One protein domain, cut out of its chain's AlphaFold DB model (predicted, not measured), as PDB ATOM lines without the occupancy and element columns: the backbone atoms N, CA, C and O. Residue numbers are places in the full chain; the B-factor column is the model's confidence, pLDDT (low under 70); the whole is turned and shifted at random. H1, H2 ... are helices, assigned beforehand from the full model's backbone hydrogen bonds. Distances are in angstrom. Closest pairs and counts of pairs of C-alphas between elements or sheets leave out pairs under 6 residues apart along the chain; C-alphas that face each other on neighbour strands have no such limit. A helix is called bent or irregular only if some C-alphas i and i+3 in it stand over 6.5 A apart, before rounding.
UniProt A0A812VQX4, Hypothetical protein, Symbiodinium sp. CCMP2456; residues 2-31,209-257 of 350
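Overview. This is residues 2 to 31 and 209 to 257 of the 350 residues of the protein "Hypothetical protein" of Symbiodinium sp. CCMP2456 (UniProt A0A812VQX4). One long helix, H4, makes the backbone of this model: H2 crosses it at a steep angle, and the shorter helices H1 and H3 sit near the end where H4 begins. Beyond the far end of H4, the long stretch of residues 241 to 257, with no named element, folds back towards H4's beginning. The printed part has 79 residues with four named helices, in the order H1, H2, H3, H4, and no named strand; the class is all helix. The whole is compact, with a radius of gyration of the C-alphas of 12.4 A and spans of 36 by 24 by 22 A.

Arrangement. Start at H4, residues 224 to 240. Look at Ala 230 and Lys 20, where H4 and H2, residues 18 to 28, touch: their closest C-alphas are 5.1 A apart, and the helices run the same way at a steep tilt of 54 degrees. With residues 224 to 227 alone, H4 only just touches H3, residues 209 to 214, with 3 pairs of C-alphas within 8 A; the closest are those of Ala 213 and Val 224, 5.5 A apart. H1, residues 8 to 15, is close to H4 but not clearly touching, at a shallow tilt of 10 degrees; the closest C-alphas, of His 14 and Leu 226, are 6.8 A apart. H1 and H3 are apart. Every O i to N i+4 pair is within hydrogen-bond range in H1 and H4, against 5 of 7 in H2 and 1 of 2 in H3.

Along the chain. Find C-alpha 8 at (197.663, 146.249, 182.356), where H1 begins. H2 spans 14.2 A. H3 is only just irregular, with C-alphas 211 and 214 6.6 A apart. From C-alpha 224 at (191.071, 143.354, 169.817), H4 runs 24.2 A to C-alpha 240 at (167.948, 137.750, 174.027).

Size, cuts and confidence. The C-alphas farthest apart are those of Ala 8 and Lys 245, 37.1 A. Residues 32 to 208 are not printed, and C-alphas 31 and 209 stand 19.0 A apart across the cut. The link from H1 to H2 is tight and that from H3 to H4 is short. Look for pLDDT under 70 at residues 2 to 3, 30 to 31, 216 to 221 and 247.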
ATOM      1  N   SER A   2     197.008 143.450 165.509       48.38
ATOM      2  CA  SER A   2     197.945 142.577 166.220       48.38
ATOM      3  C   SER A   2     197.204 141.840 167.341       48.38
ATOM      4  O   SER A   2     196.615 142.463 168.223       48.38
ATOM      5  N   GLY A   3     197.249 140.504 167.318       57.88
ATOM      6  CA  GLY A   3     196.796 139.613 168.396       57.88
ATOM      7  C   GLY A   3     197.677 139.705 169.647       57.88
ATOM      8  O   GLY A   3     198.100 138.694 170.197       57.88
ATOM      9  N   SER A   4     198.028 140.927 170.048       74.12
ATOM     10  CA  SER A   4     198.815 141.198 171.241       74.12
ATOM     11  C   SER A   4     197.929 141.082 172.477       74.12
ATOM     12  O   SER A   4     196.805 141.593 172.512       74.12
ATOM     13  N   LYS A   5     198.449 140.395 173.499       85.44
ATOM     14  CA  LYS A   5     197.769 140.288 174.791       85.44
ATOM     15  C   LYS A   5     197.520 141.689 175.363       85.44
ATOM     16  O   LYS A   5     198.399 142.546 175.233       85.44
ATOM     17  N   PRO A   6     196.386 141.920 176.045       88.00
ATOM     18  CA  PRO A   6     196.112 143.207 176.661       88.00
ATOM     19  C   PRO A   6     197.217 143.637 177.631       88.00
ATOM     20  O   PRO A   6     197.742 142.838 178.411       88.00
ATOM     21  N   THR A   7     197.542 144.921 177.635       89.75
ATOM     22  CA  THR A   7     198.397 145.540 178.653       89.75
ATOM     23  C   THR A   7     197.624 145.738 179.964       89.75
ATOM     24  O   THR A   7     196.392 145.683 179.993       89.75
ATOM     25  N   ALA A   8     198.327 145.972 181.079       90.56
ATOM     26  CA  ALA A   8     197.663 146.249 182.356       90.56
ATOM     27  C   ALA A   8     196.745 147.493 182.301       90.56
ATOM     28  O   ALA A   8     195.598 147.369 182.730       90.56
ATOM     29  N   PRO A   9     197.153 148.638 181.706       88.12
ATOM     30  CA  PRO A   9     196.259 149.784 181.533       88.12
ATOM     31  C   PRO A   9     195.006 149.462 180.708       88.12
ATOM     32  O   PRO A   9     193.910 149.869 181.082       88.12
ATOM     33  N   GLN A  10     195.139 148.682 179.627       89.00
ATOM     34  CA  GLN A  10     193.998 148.260 178.803       89.00
ATOM     35  C   GLN A  10     193.004 147.397 179.589       89.00
ATOM     36  O   GLN A  10     191.800 147.623 179.490       89.00
ATOM     37  N   ARG A  11     193.487 146.453 180.411       90.06
ATOM     38  CA  ARG A  11     192.616 145.652 181.288       90.06
ATOM     39  C   ARG A  11     191.887 146.509 182.319       90.06
ATOM     40  O   ARG A  11     190.697 146.304 182.526       90.06
ATOM     41  N   VAL A  12     192.572 147.474 182.936       89.75
ATOM     42  CA  VAL A  12     191.949 148.399 183.899       89.75
ATOM     43  C   VAL A  12     190.871 149.243 183.218       89.75
ATOM     44  O   VAL A  12     189.753 149.308 183.713       89.75
ATOM     45  N   ALA A  13     191.161 149.830 182.054       87.44
ATOM     46  CA  ALA A  13     190.182 150.598 181.280       87.44
ATOM     47  C   ALA A  13     188.948 149.763 180.891       87.44
ATOM     48  O   ALA A  13     187.815 150.237 180.982       87.44
ATOM     49  N   HIS A  14     189.158 148.508 180.486       88.19
ATOM     50  CA  HIS A  14     188.074 147.580 180.182       88.19
ATOM     51  C   HIS A  14     187.239 147.238 181.423       88.19
ATOM     52  O   HIS A  14     186.017 147.341 181.363       88.19
ATOM     53  N   TYR A  15     187.882 146.934 182.557       88.19
ATOM     54  CA  TYR A  15     187.205 146.699 183.838       88.19
ATOM     55  C   TYR A  15     186.365 147.905 184.288       88.19
ATOM     56  O   TYR A  15     185.259 147.739 184.794       88.19
ATOM     57  N   LEU A  16     186.844 149.127 184.034       89.69
ATOM     58  CA  LEU A  16     186.105 150.369 184.286       89.69
ATOM     59  C   LEU A  16     184.977 150.638 183.267       89.69
ATOM     60  O   LEU A  16     184.325 151.676 183.330       89.69
ATOM     61  N   GLY A  17     184.732 149.724 182.324       86.44
ATOM     62  CA  GLY A  17     183.607 149.779 181.393       86.44
ATOM     63  C   GLY A  17     183.845 150.604 180.126       86.44
ATOM     64  O   GLY A  17     182.901 150.797 179.363       86.44
ATOM     65  N   MET A  18     185.070 151.061 179.839       86.56
ATOM     66  CA  MET A  18     185.332 151.910 178.662       86.56
ATOM     67  C   MET A  18     185.022 151.199 177.335       86.56
ATOM     68  O   MET A  18     184.345 151.758 176.475       86.56
ATOM     69  N   ASN A  19     185.452 149.942 177.177       84.25
ATOM     70  CA  ASN A  19     185.150 149.165 175.967       84.25
ATOM     71  C   ASN A  19     183.665 148.801 175.874       84.25
ATOM     72  O   ASN A  19     183.122 148.749 174.775       84.25
ATOM     73  N   LYS A  20     182.997 148.588 177.015       85.31
ATOM     74  CA  LYS A  20     181.549 148.365 177.060       85.31
ATOM     75  C   LYS A  20     180.790 149.611 176.614       85.31
ATOM     76  O   LYS A  20     179.858 149.494 175.826       85.31
ATOM     77  N   PHE A  21     181.214 150.799 177.044       85.50
ATOM     78  CA  PHE A  21     180.672 152.070 176.562       85.50
ATOM     79  C   PHE A  21     180.878 152.238 175.051       85.50
ATOM     80  O   PHE A  21     179.925 152.544 174.346       85.50
ATOM     81  N   LEU A  22     182.078 151.970 174.531       82.62
ATOM     82  CA  LEU A  22     182.347 152.012 173.089       82.62
ATOM     83  C   LEU A  22     181.462 151.021 172.308       82.62
ATOM     84  O   LEU A  22     180.774 151.415 171.368       82.62
ATOM     85  N   ALA A  23     181.433 149.751 172.714       81.94
ATOM     86  CA  ALA A  23     180.654 148.704 172.053       81.94
ATOM     87  C   ALA A  23     179.149 149.007 172.053       81.94
ATOM     88  O   ALA A  23     178.499 148.891 171.017       81.94
ATOM     89  N   THR A  24     178.604 149.428 173.196       81.94
ATOM     90  CA  THR A  24     177.186 149.791 173.327       81.94
ATOM     91  C   THR A  24     176.898 151.117 172.642       81.94
ATOM     92  O   THR A  24     176.218 151.161 171.630       81.94
ATOM     93  N   THR A  25     177.462 152.205 173.148       77.31
ATOM     94  CA  THR A  25     177.005 153.561 172.859       77.31
ATOM     95  C   THR A  25     177.538 154.096 171.544       77.31
ATOM     96  O   THR A  25     176.855 154.896 170.934       77.31
ATOM     97  N   VAL A  26     178.730 153.697 171.099       76.25
ATOM     98  CA  VAL A  26     179.367 154.275 169.900       76.25
ATOM     99  C   VAL A  26     179.225 153.363 168.682       76.25
ATOM    100  O   VAL A  26     179.068 153.854 167.568       76.25
ATOM    101  N   ILE A  27     179.282 152.046 168.879       79.25
ATOM    102  CA  ILE A  27     179.248 151.088 167.770       79.25
ATOM    103  C   ILE A  27     177.820 150.603 167.532       79.25
ATOM    104  O   ILE A  27     177.267 150.851 166.466       79.25
ATOM    105  N   MET A  28     177.218 149.914 168.504       81.88
ATOM    106  CA  MET A  28     176.016 149.112 168.249       81.88
ATOM    107  C   MET A  28     174.696 149.856 168.469       81.88
ATOM    108  O   MET A  28     173.702 149.522 167.826       81.88
ATOM    109  N   ASP A  29     174.681 150.876 169.328       74.12
ATOM    110  CA  ASP A  29     173.488 151.669 169.637       74.12
ATOM    111  C   ASP A  29     173.517 153.036 168.914       74.12
ATOM    112  O   ASP A  29     172.463 153.635 168.687       74.12
ATOM    113  N   ALA A  30     174.694 153.524 168.487       61.72
ATOM    114  CA  ALA A  30     174.843 154.807 167.784       61.72
ATOM    115  C   ALA A  30     174.811 154.686 166.263       61.72
ATOM    116  O   ALA A  30     175.819 154.797 165.572       61.72
ATOM    117  N   THR A  31     173.605 154.602 165.726       57.47
ATOM    118  CA  THR A  31     173.367 155.010 164.329       57.47
ATOM    119  C   THR A  31     172.350 156.134 164.201       57.47
ATOM    120  O   THR A  31     172.287 156.786 163.165       57.47
ATOM    121  N   PRO A 209     189.328 147.337 162.666       87.62
ATOM    122  CA  PRO A 209     190.523 147.002 163.434       87.62
ATOM    123  C   PRO A 209     191.508 148.164 163.591       87.62
ATOM    124  O   PRO A 209     192.091 148.316 164.663       87.62
ATOM    125  N   ILE A 210     191.685 148.999 162.560       84.06
ATOM    126  CA  ILE A 210     192.560 150.174 162.674       84.06
ATOM    127  C   ILE A 210     191.914 151.222 163.575       84.06
ATOM    128  O   ILE A 210     192.562 151.688 164.509       84.06
ATOM    129  N   MET A 211     190.641 151.541 163.335       80.88
ATOM    130  CA  MET A 211     189.951 152.619 164.046       80.88
ATOM    131  C   MET A 211     189.777 152.338 165.545       80.88
ATOM    132  O   MET A 211     189.930 153.238 166.366       80.88
ATOM    133  N   PHE A 212     189.460 151.099 165.929       83.44
ATOM    134  CA  PHE A 212     189.126 150.790 167.323       83.44
ATOM    135  C   PHE A 212     190.242 150.095 168.098       83.44
ATOM    136  O   PHE A 212     190.318 150.282 169.309       83.44
ATOM    137  N   ALA A 213     191.098 149.296 167.454       82.75
ATOM    138  CA  ALA A 213     192.132 148.540 168.165       82.75
ATOM    139  C   ALA A 213     193.537 149.119 167.978       82.75
ATOM    140  O   ALA A 213     194.201 149.389 168.975       82.75
ATOM    141  N   ASP A 214     193.993 149.318 166.738       79.44
ATOM    142  CA  ASP A 214     195.375 149.757 166.487       79.44
ATOM    143  C   ASP A 214     195.561 151.263 166.786       79.44
ATOM    144  O   ASP A 214     196.623 151.679 167.252       79.44
ATOM    145  N   ARG A 215     194.539 152.090 166.530       75.69
ATOM    146  CA  ARG A 215     194.542 153.535 166.789       75.69
ATOM    147  C   ARG A 215     193.195 153.962 167.384       75.69
ATOM    148  O   ARG A 215     192.429 154.616 166.686       75.69
ATOM    149  N   PRO A 216     192.922 153.645 168.665       67.38
ATOM    150  CA  PRO A 216     191.631 153.842 169.350       67.38
ATOM    151  C   PRO A 216     191.297 155.317 169.637       67.38
ATOM    152  O   PRO A 216     190.799 155.663 170.709       67.38
ATOM    153  N   PHE A 217     191.637 156.216 168.713       63.84
ATOM    154  CA  PHE A 217     191.470 157.654 168.831       63.84
ATOM    155  C   PHE A 217     190.061 157.990 169.334       63.84
ATOM    156  O   PHE A 217     189.100 157.362 168.915       63.84
ATOM    157  N   PHE A 218     189.947 158.926 170.279       59.78
ATOM    158  CA  PHE A 218     188.726 159.268 171.035       59.78
ATOM    159  C   PHE A 218     187.981 158.136 171.777       59.78
ATOM    160  O   PHE A 218     187.162 158.455 172.637       59.78
ATOM    161  N   PHE A 219     188.262 156.851 171.533       63.09
ATOM    162  CA  PHE A 219     187.391 155.737 171.924       63.09
ATOM    163  C   PHE A 219     187.996 154.740 172.932       63.09
ATOM    164  O   PHE A 219     187.313 153.806 173.343       63.09
ATOM    165  N   GLY A 220     189.237 154.935 173.395       64.06
ATOM    166  CA  GLY A 220     189.810 154.182 174.521       64.06
ATOM    167  C   GLY A 220     191.285 153.818 174.343       64.06
ATOM    168  O   GLY A 220     192.015 154.493 173.626       64.06
ATOM    169  N   LEU A 221     191.734 152.746 175.015       69.94
ATOM    170  CA  LEU A 221     193.114 152.230 174.916       69.94
ATOM    171  C   LEU A 221     193.293 151.104 173.880       69.94
ATOM    172  O   LEU A 221     194.415 150.625 173.735       69.94
ATOM    173  N   GLY A 222     192.220 150.704 173.181       77.38
ATOM    174  CA  GLY A 222     192.222 149.828 171.997       77.38
ATOM    175  C   GLY A 222     192.859 148.452 172.184       77.38
ATOM    176  O   GLY A 222     194.070 148.322 172.300       77.38
ATOM    177  N   ASN A 223     192.072 147.378 172.168       87.94
ATOM    178  CA  ASN A 223     192.615 146.018 172.117       87.94
ATOM    179  C   ASN A 223     191.581 145.062 171.518       87.94
ATOM    180  O   ASN A 223     190.428 145.080 171.935       87.94
ATOM    181  N   VAL A 224     191.994 144.224 170.566       89.00
ATOM    182  CA  VAL A 224     191.071 143.354 169.817       89.00
ATOM    183  C   VAL A 224     190.304 142.389 170.723       89.00
ATOM    184  O   VAL A 224     189.096 142.261 170.566       89.00
ATOM    185  N   GLU A 225     190.979 141.740 171.676       91.00
ATOM    186  CA  GLU A 225     190.372 140.753 172.581       91.00
ATOM    187  C   GLU A 225     189.309 141.413 173.465       91.00
ATOM    188  O   GLU A 225     188.140 141.038 173.419       91.00
ATOM    189  N   LEU A 226     189.693 142.480 174.170       91.12
ATOM    190  CA  LEU A 226     188.809 143.194 175.094       91.12
ATOM    191  C   LEU A 226     187.669 143.951 174.392       91.12
ATOM    192  O   LEU A 226     186.668 144.289 175.022       91.12
ATOM    193  N   LEU A 227     187.841 144.320 173.120       89.81
ATOM    194  CA  LEU A 227     186.780 144.934 172.320       89.81
ATOM    195  C   LEU A 227     185.806 143.879 171.807       89.81
ATOM    196  O   LEU A 227     184.602 144.089 171.896       89.81
ATOM    197  N   ASN A 228     186.307 142.744 171.319       92.94
ATOM    198  CA  ASN A 228     185.454 141.636 170.903       92.94
ATOM    199  C   ASN A 228     184.638 141.091 172.078       92.94
ATOM    200  O   ASN A 228     183.454 140.841 171.900       92.94
ATOM    201  N   GLU A 229     185.222 140.976 173.275       93.19
ATOM    202  CA  GLU A 229     184.483 140.610 174.490       93.19
ATOM    203  C   GLU A 229     183.300 141.561 174.737       93.19
ATOM    204  O   GLU A 229     182.158 141.117 174.852       93.19
ATOM    205  N   ALA A 230     183.543 142.876 174.714       91.81
ATOM    206  CA  ALA A 230     182.505 143.884 174.931       91.81
ATOM    207  C   ALA A 230     181.422 143.895 173.829       91.81
ATOM    208  O   ALA A 230     180.236 144.059 174.121       91.81
ATOM    209  N   LEU A 231     181.815 143.715 172.563       92.62
ATOM    210  CA  LEU A 231     180.889 143.617 171.431       92.62
ATOM    211  C   LEU A 231     180.012 142.366 171.535       92.62
ATOM    212  O   LEU A 231     178.803 142.449 171.328       92.62
ATOM    213  N   GLN A 232     180.597 141.224 171.900       93.94
ATOM    214  CA  GLN A 232     179.871 139.964 172.055       93.94
ATOM    215  C   GLN A 232     178.942 139.981 173.278       93.94
ATOM    216  O   GLN A 232     177.817 139.490 173.188       93.94
ATOM    217  N   GLU A 233     179.342 140.611 174.388       93.00
ATOM    218  CA  GLU A 233     178.448 140.825 175.534       93.00
ATOM    219  C   GLU A 233     177.204 141.633 175.120       93.00
ATOM    220  O   GLU A 233     176.072 141.271 175.465       93.00
ATOM    221  N   ASN A 234     177.393 142.705 174.340       90.88
ATOM    222  CA  ASN A 234     176.282 143.525 173.860       90.88
ATOM    223  C   ASN A 234     175.451 142.810 172.781       90.88
ATOM    224  O   ASN A 234     174.227 142.911 172.785       90.88
ATOM    225  N   GLN A 235     176.074 142.028 171.896       93.00
ATOM    226  CA  GLN A 235     175.348 141.189 170.940       93.00
ATOM    227  C   GLN A 235     174.422 140.205 171.665       93.00
ATOM    228  O   GLN A 235     173.237 140.143 171.347       93.00
ATOM    229  N   ALA A 236     174.910 139.522 172.704       93.31
ATOM    230  CA  ALA A 236     174.108 138.571 173.469       93.31
ATOM    231  C   ALA A 236     172.863 139.218 174.107       93.31
ATOM    232  O   ALA A 236     171.846 138.553 174.310       93.31
ATOM    233  N   LYS A 237     172.912 140.519 174.430       92.12
ATOM    234  CA  LYS A 237     171.725 141.287 174.839       92.12
ATOM    235  C   LYS A 237     170.719 141.400 173.688       92.12
ATOM    236  O   LYS A 237     169.550 141.087 173.894       92.12
ATOM    237  N   TYR A 238     171.159 141.795 172.495       91.50
ATOM    238  CA  TYR A 238     170.301 141.901 171.309       91.50
ATOM    239  C   TYR A 238     169.702 140.559 170.864       91.50
ATOM    240  O   TYR A 238     168.545 140.528 170.438       91.50
ATOM    241  N   ASP A 239     170.447 139.464 171.014       92.06
ATOM    242  CA  ASP A 239     169.962 138.107 170.743       92.06
ATOM    243  C   ASP A 239     168.837 137.717 171.712       92.06
ATOM    244  O   ASP A 239     167.778 137.262 171.282       92.06
ATOM    245  N   ARG A 240     169.007 137.975 173.021       93.62
ATOM    246  CA  ARG A 240     167.948 137.750 174.027       93.62
ATOM    247  C   ARG A 240     166.697 138.590 173.769       93.62
ATOM    248  O   ARG A 240     165.594 138.149 174.072       93.62
ATOM    249  N   GLU A 241     166.866 139.789 173.219       91.75
ATOM    250  CA  GLU A 241     165.768 140.677 172.819       91.75
ATOM    251  C   GLU A 241     165.139 140.288 171.464       91.75
ATOM    252  O   GLU A 241     164.167 140.915 171.044       91.75
ATOM    253  N   GLY A 242     165.679 139.284 170.758       90.19
ATOM    254  CA  GLY A 242     165.186 138.842 169.449       90.19
ATOM    255  C   GLY A 242     165.365 139.876 168.330       90.19
ATOM    256  O   GLY A 242     164.635 139.854 167.334       90.19
ATOM    257  N   LYS A 243     166.301 140.820 168.496       87.88
ATOM    258  CA  LYS A 243     166.535 141.922 167.547       87.88
ATOM    259  C   LYS A 243     167.435 141.524 166.380       87.88
ATOM    260  O   LYS A 243     167.256 142.037 165.277       87.88
ATOM    261  N   ILE A 244     168.352 140.585 166.595       88.06
ATOM    262  CA  ILE A 244     169.158 139.982 165.531       88.06
ATOM    263  C   ILE A 244     168.401 138.760 165.007       88.06
ATOM    264  O   ILE A 244     168.157 137.805 165.736       88.06
ATOM    265  N   LYS A 245     167.982 138.814 163.739       79.62
ATOM    266  CA  LYS A 245     167.119 137.787 163.125       79.62
ATOM    267  C   LYS A 245     167.848 136.830 162.179       79.62
ATOM    268  O   LYS A 245     167.246 135.858 161.732       79.62
ATOM    269  N   ALA A 246     169.105 137.105 161.839       80.56
ATOM    270  CA  ALA A 246     169.889 136.281 160.922       80.56
ATOM    271  C   ALA A 246     170.771 135.274 161.693       80.56
ATOM    272  O   ALA A 246     171.344 135.648 162.715       80.56
ATOM    273  N   PRO A 247     170.906 134.020 161.216       64.75
ATOM    274  CA  PRO A 247     171.529 132.933 161.979       64.75
ATOM    275  C   PRO A 247     173.070 132.961 162.038       64.75
ATOM    276  O   PRO A 247     173.641 132.269 162.872       64.75
ATOM    277  N   ASP A 248     173.749 133.737 161.185       86.44
ATOM    278  CA  ASP A 248     175.223 133.856 161.154       86.44
ATOM    279  C   ASP A 248     175.659 135.318 161.317       86.44
ATOM    280  O   ASP A 248     176.215 135.950 160.413       86.44
ATOM    281  N   ILE A 249     175.354 135.876 162.486       91.69
ATOM    282  CA  ILE A 249     175.817 137.198 162.902       91.69
ATOM    283  C   ILE A 249     176.807 137.037 164.048       91.69
ATOM    284  O   ILE A 249     176.512 136.408 165.063       91.69
ATOM    285  N   SER A 250     177.978 137.653 163.904       93.50
ATOM    286  CA  SER A 250     178.950 137.779 164.987       93.50
ATOM    287  C   SER A 250     179.664 139.126 164.879       93.50
ATOM    288  O   SER A 250     180.516 139.351 164.018       93.50
ATOM    289  N   ILE A 251     179.282 140.053 165.753       92.69
ATOM    290  CA  ILE A 251     179.802 141.416 165.811       92.69
ATOM    291  C   ILE A 251     181.179 141.383 166.471       92.69
ATOM    292  O   ILE A 251     181.331 141.363 167.690       92.69
ATOM    293  N   THR A 252     182.201 141.350 165.626       93.62
ATOM    294  CA  THR A 252     183.615 141.354 166.009       93.62
ATOM    295  C   THR A 252     184.367 142.337 165.126       93.62
ATOM    296  O   THR A 252     183.959 142.602 163.993       93.62
ATOM    297  N   LEU A 253     185.502 142.855 165.596       91.56
ATOM    298  CA  LEU A 253     186.335 143.747 164.778       91.56
ATOM    299  C   LEU A 253     186.766 143.092 163.459       91.56
ATOM    300  O   LEU A 253     186.906 143.771 162.445       91.56
ATOM    301  N   GLU A 254     186.970 141.774 163.467       92.88
ATOM    302  CA  GLU A 254     187.357 141.018 162.280       92.88
ATOM    303  C   GLU A 254     186.222 140.962 161.248       92.88
ATOM    304  O   GLU A 254     186.469 141.153 160.061       92.88
ATOM    305  N   ARG A 255     184.973 140.753 161.676       93.94
ATOM    306  CA  ARG A 255     183.815 140.714 160.770       93.94
ATOM    307  C   ARG A 255     183.287 142.102 160.376       93.94
ATOM    308  O   ARG A 255     182.591 142.235 159.380       93.94
ATOM    309  N   MET A 256     183.728 143.157 161.060       92.94
ATOM    310  CA  MET A 256     183.567 144.560 160.635       92.94
ATOM    311  C   MET A 256     184.747 145.074 159.777       92.94
ATOM    312  O   MET A 256     184.920 146.277 159.571       92.94
ATOM    313  N   SER A 257     185.615 144.178 159.297       93.12
ATOM    314  CA  SER A 257     186.811 144.526 158.528       93.12
ATOM    315  C   SER A 257     186.558 144.484 157.022       93.12
ATOM    316  O   SER A 257     186.344 143.410 156.462       93.12
TER     317      SER A 257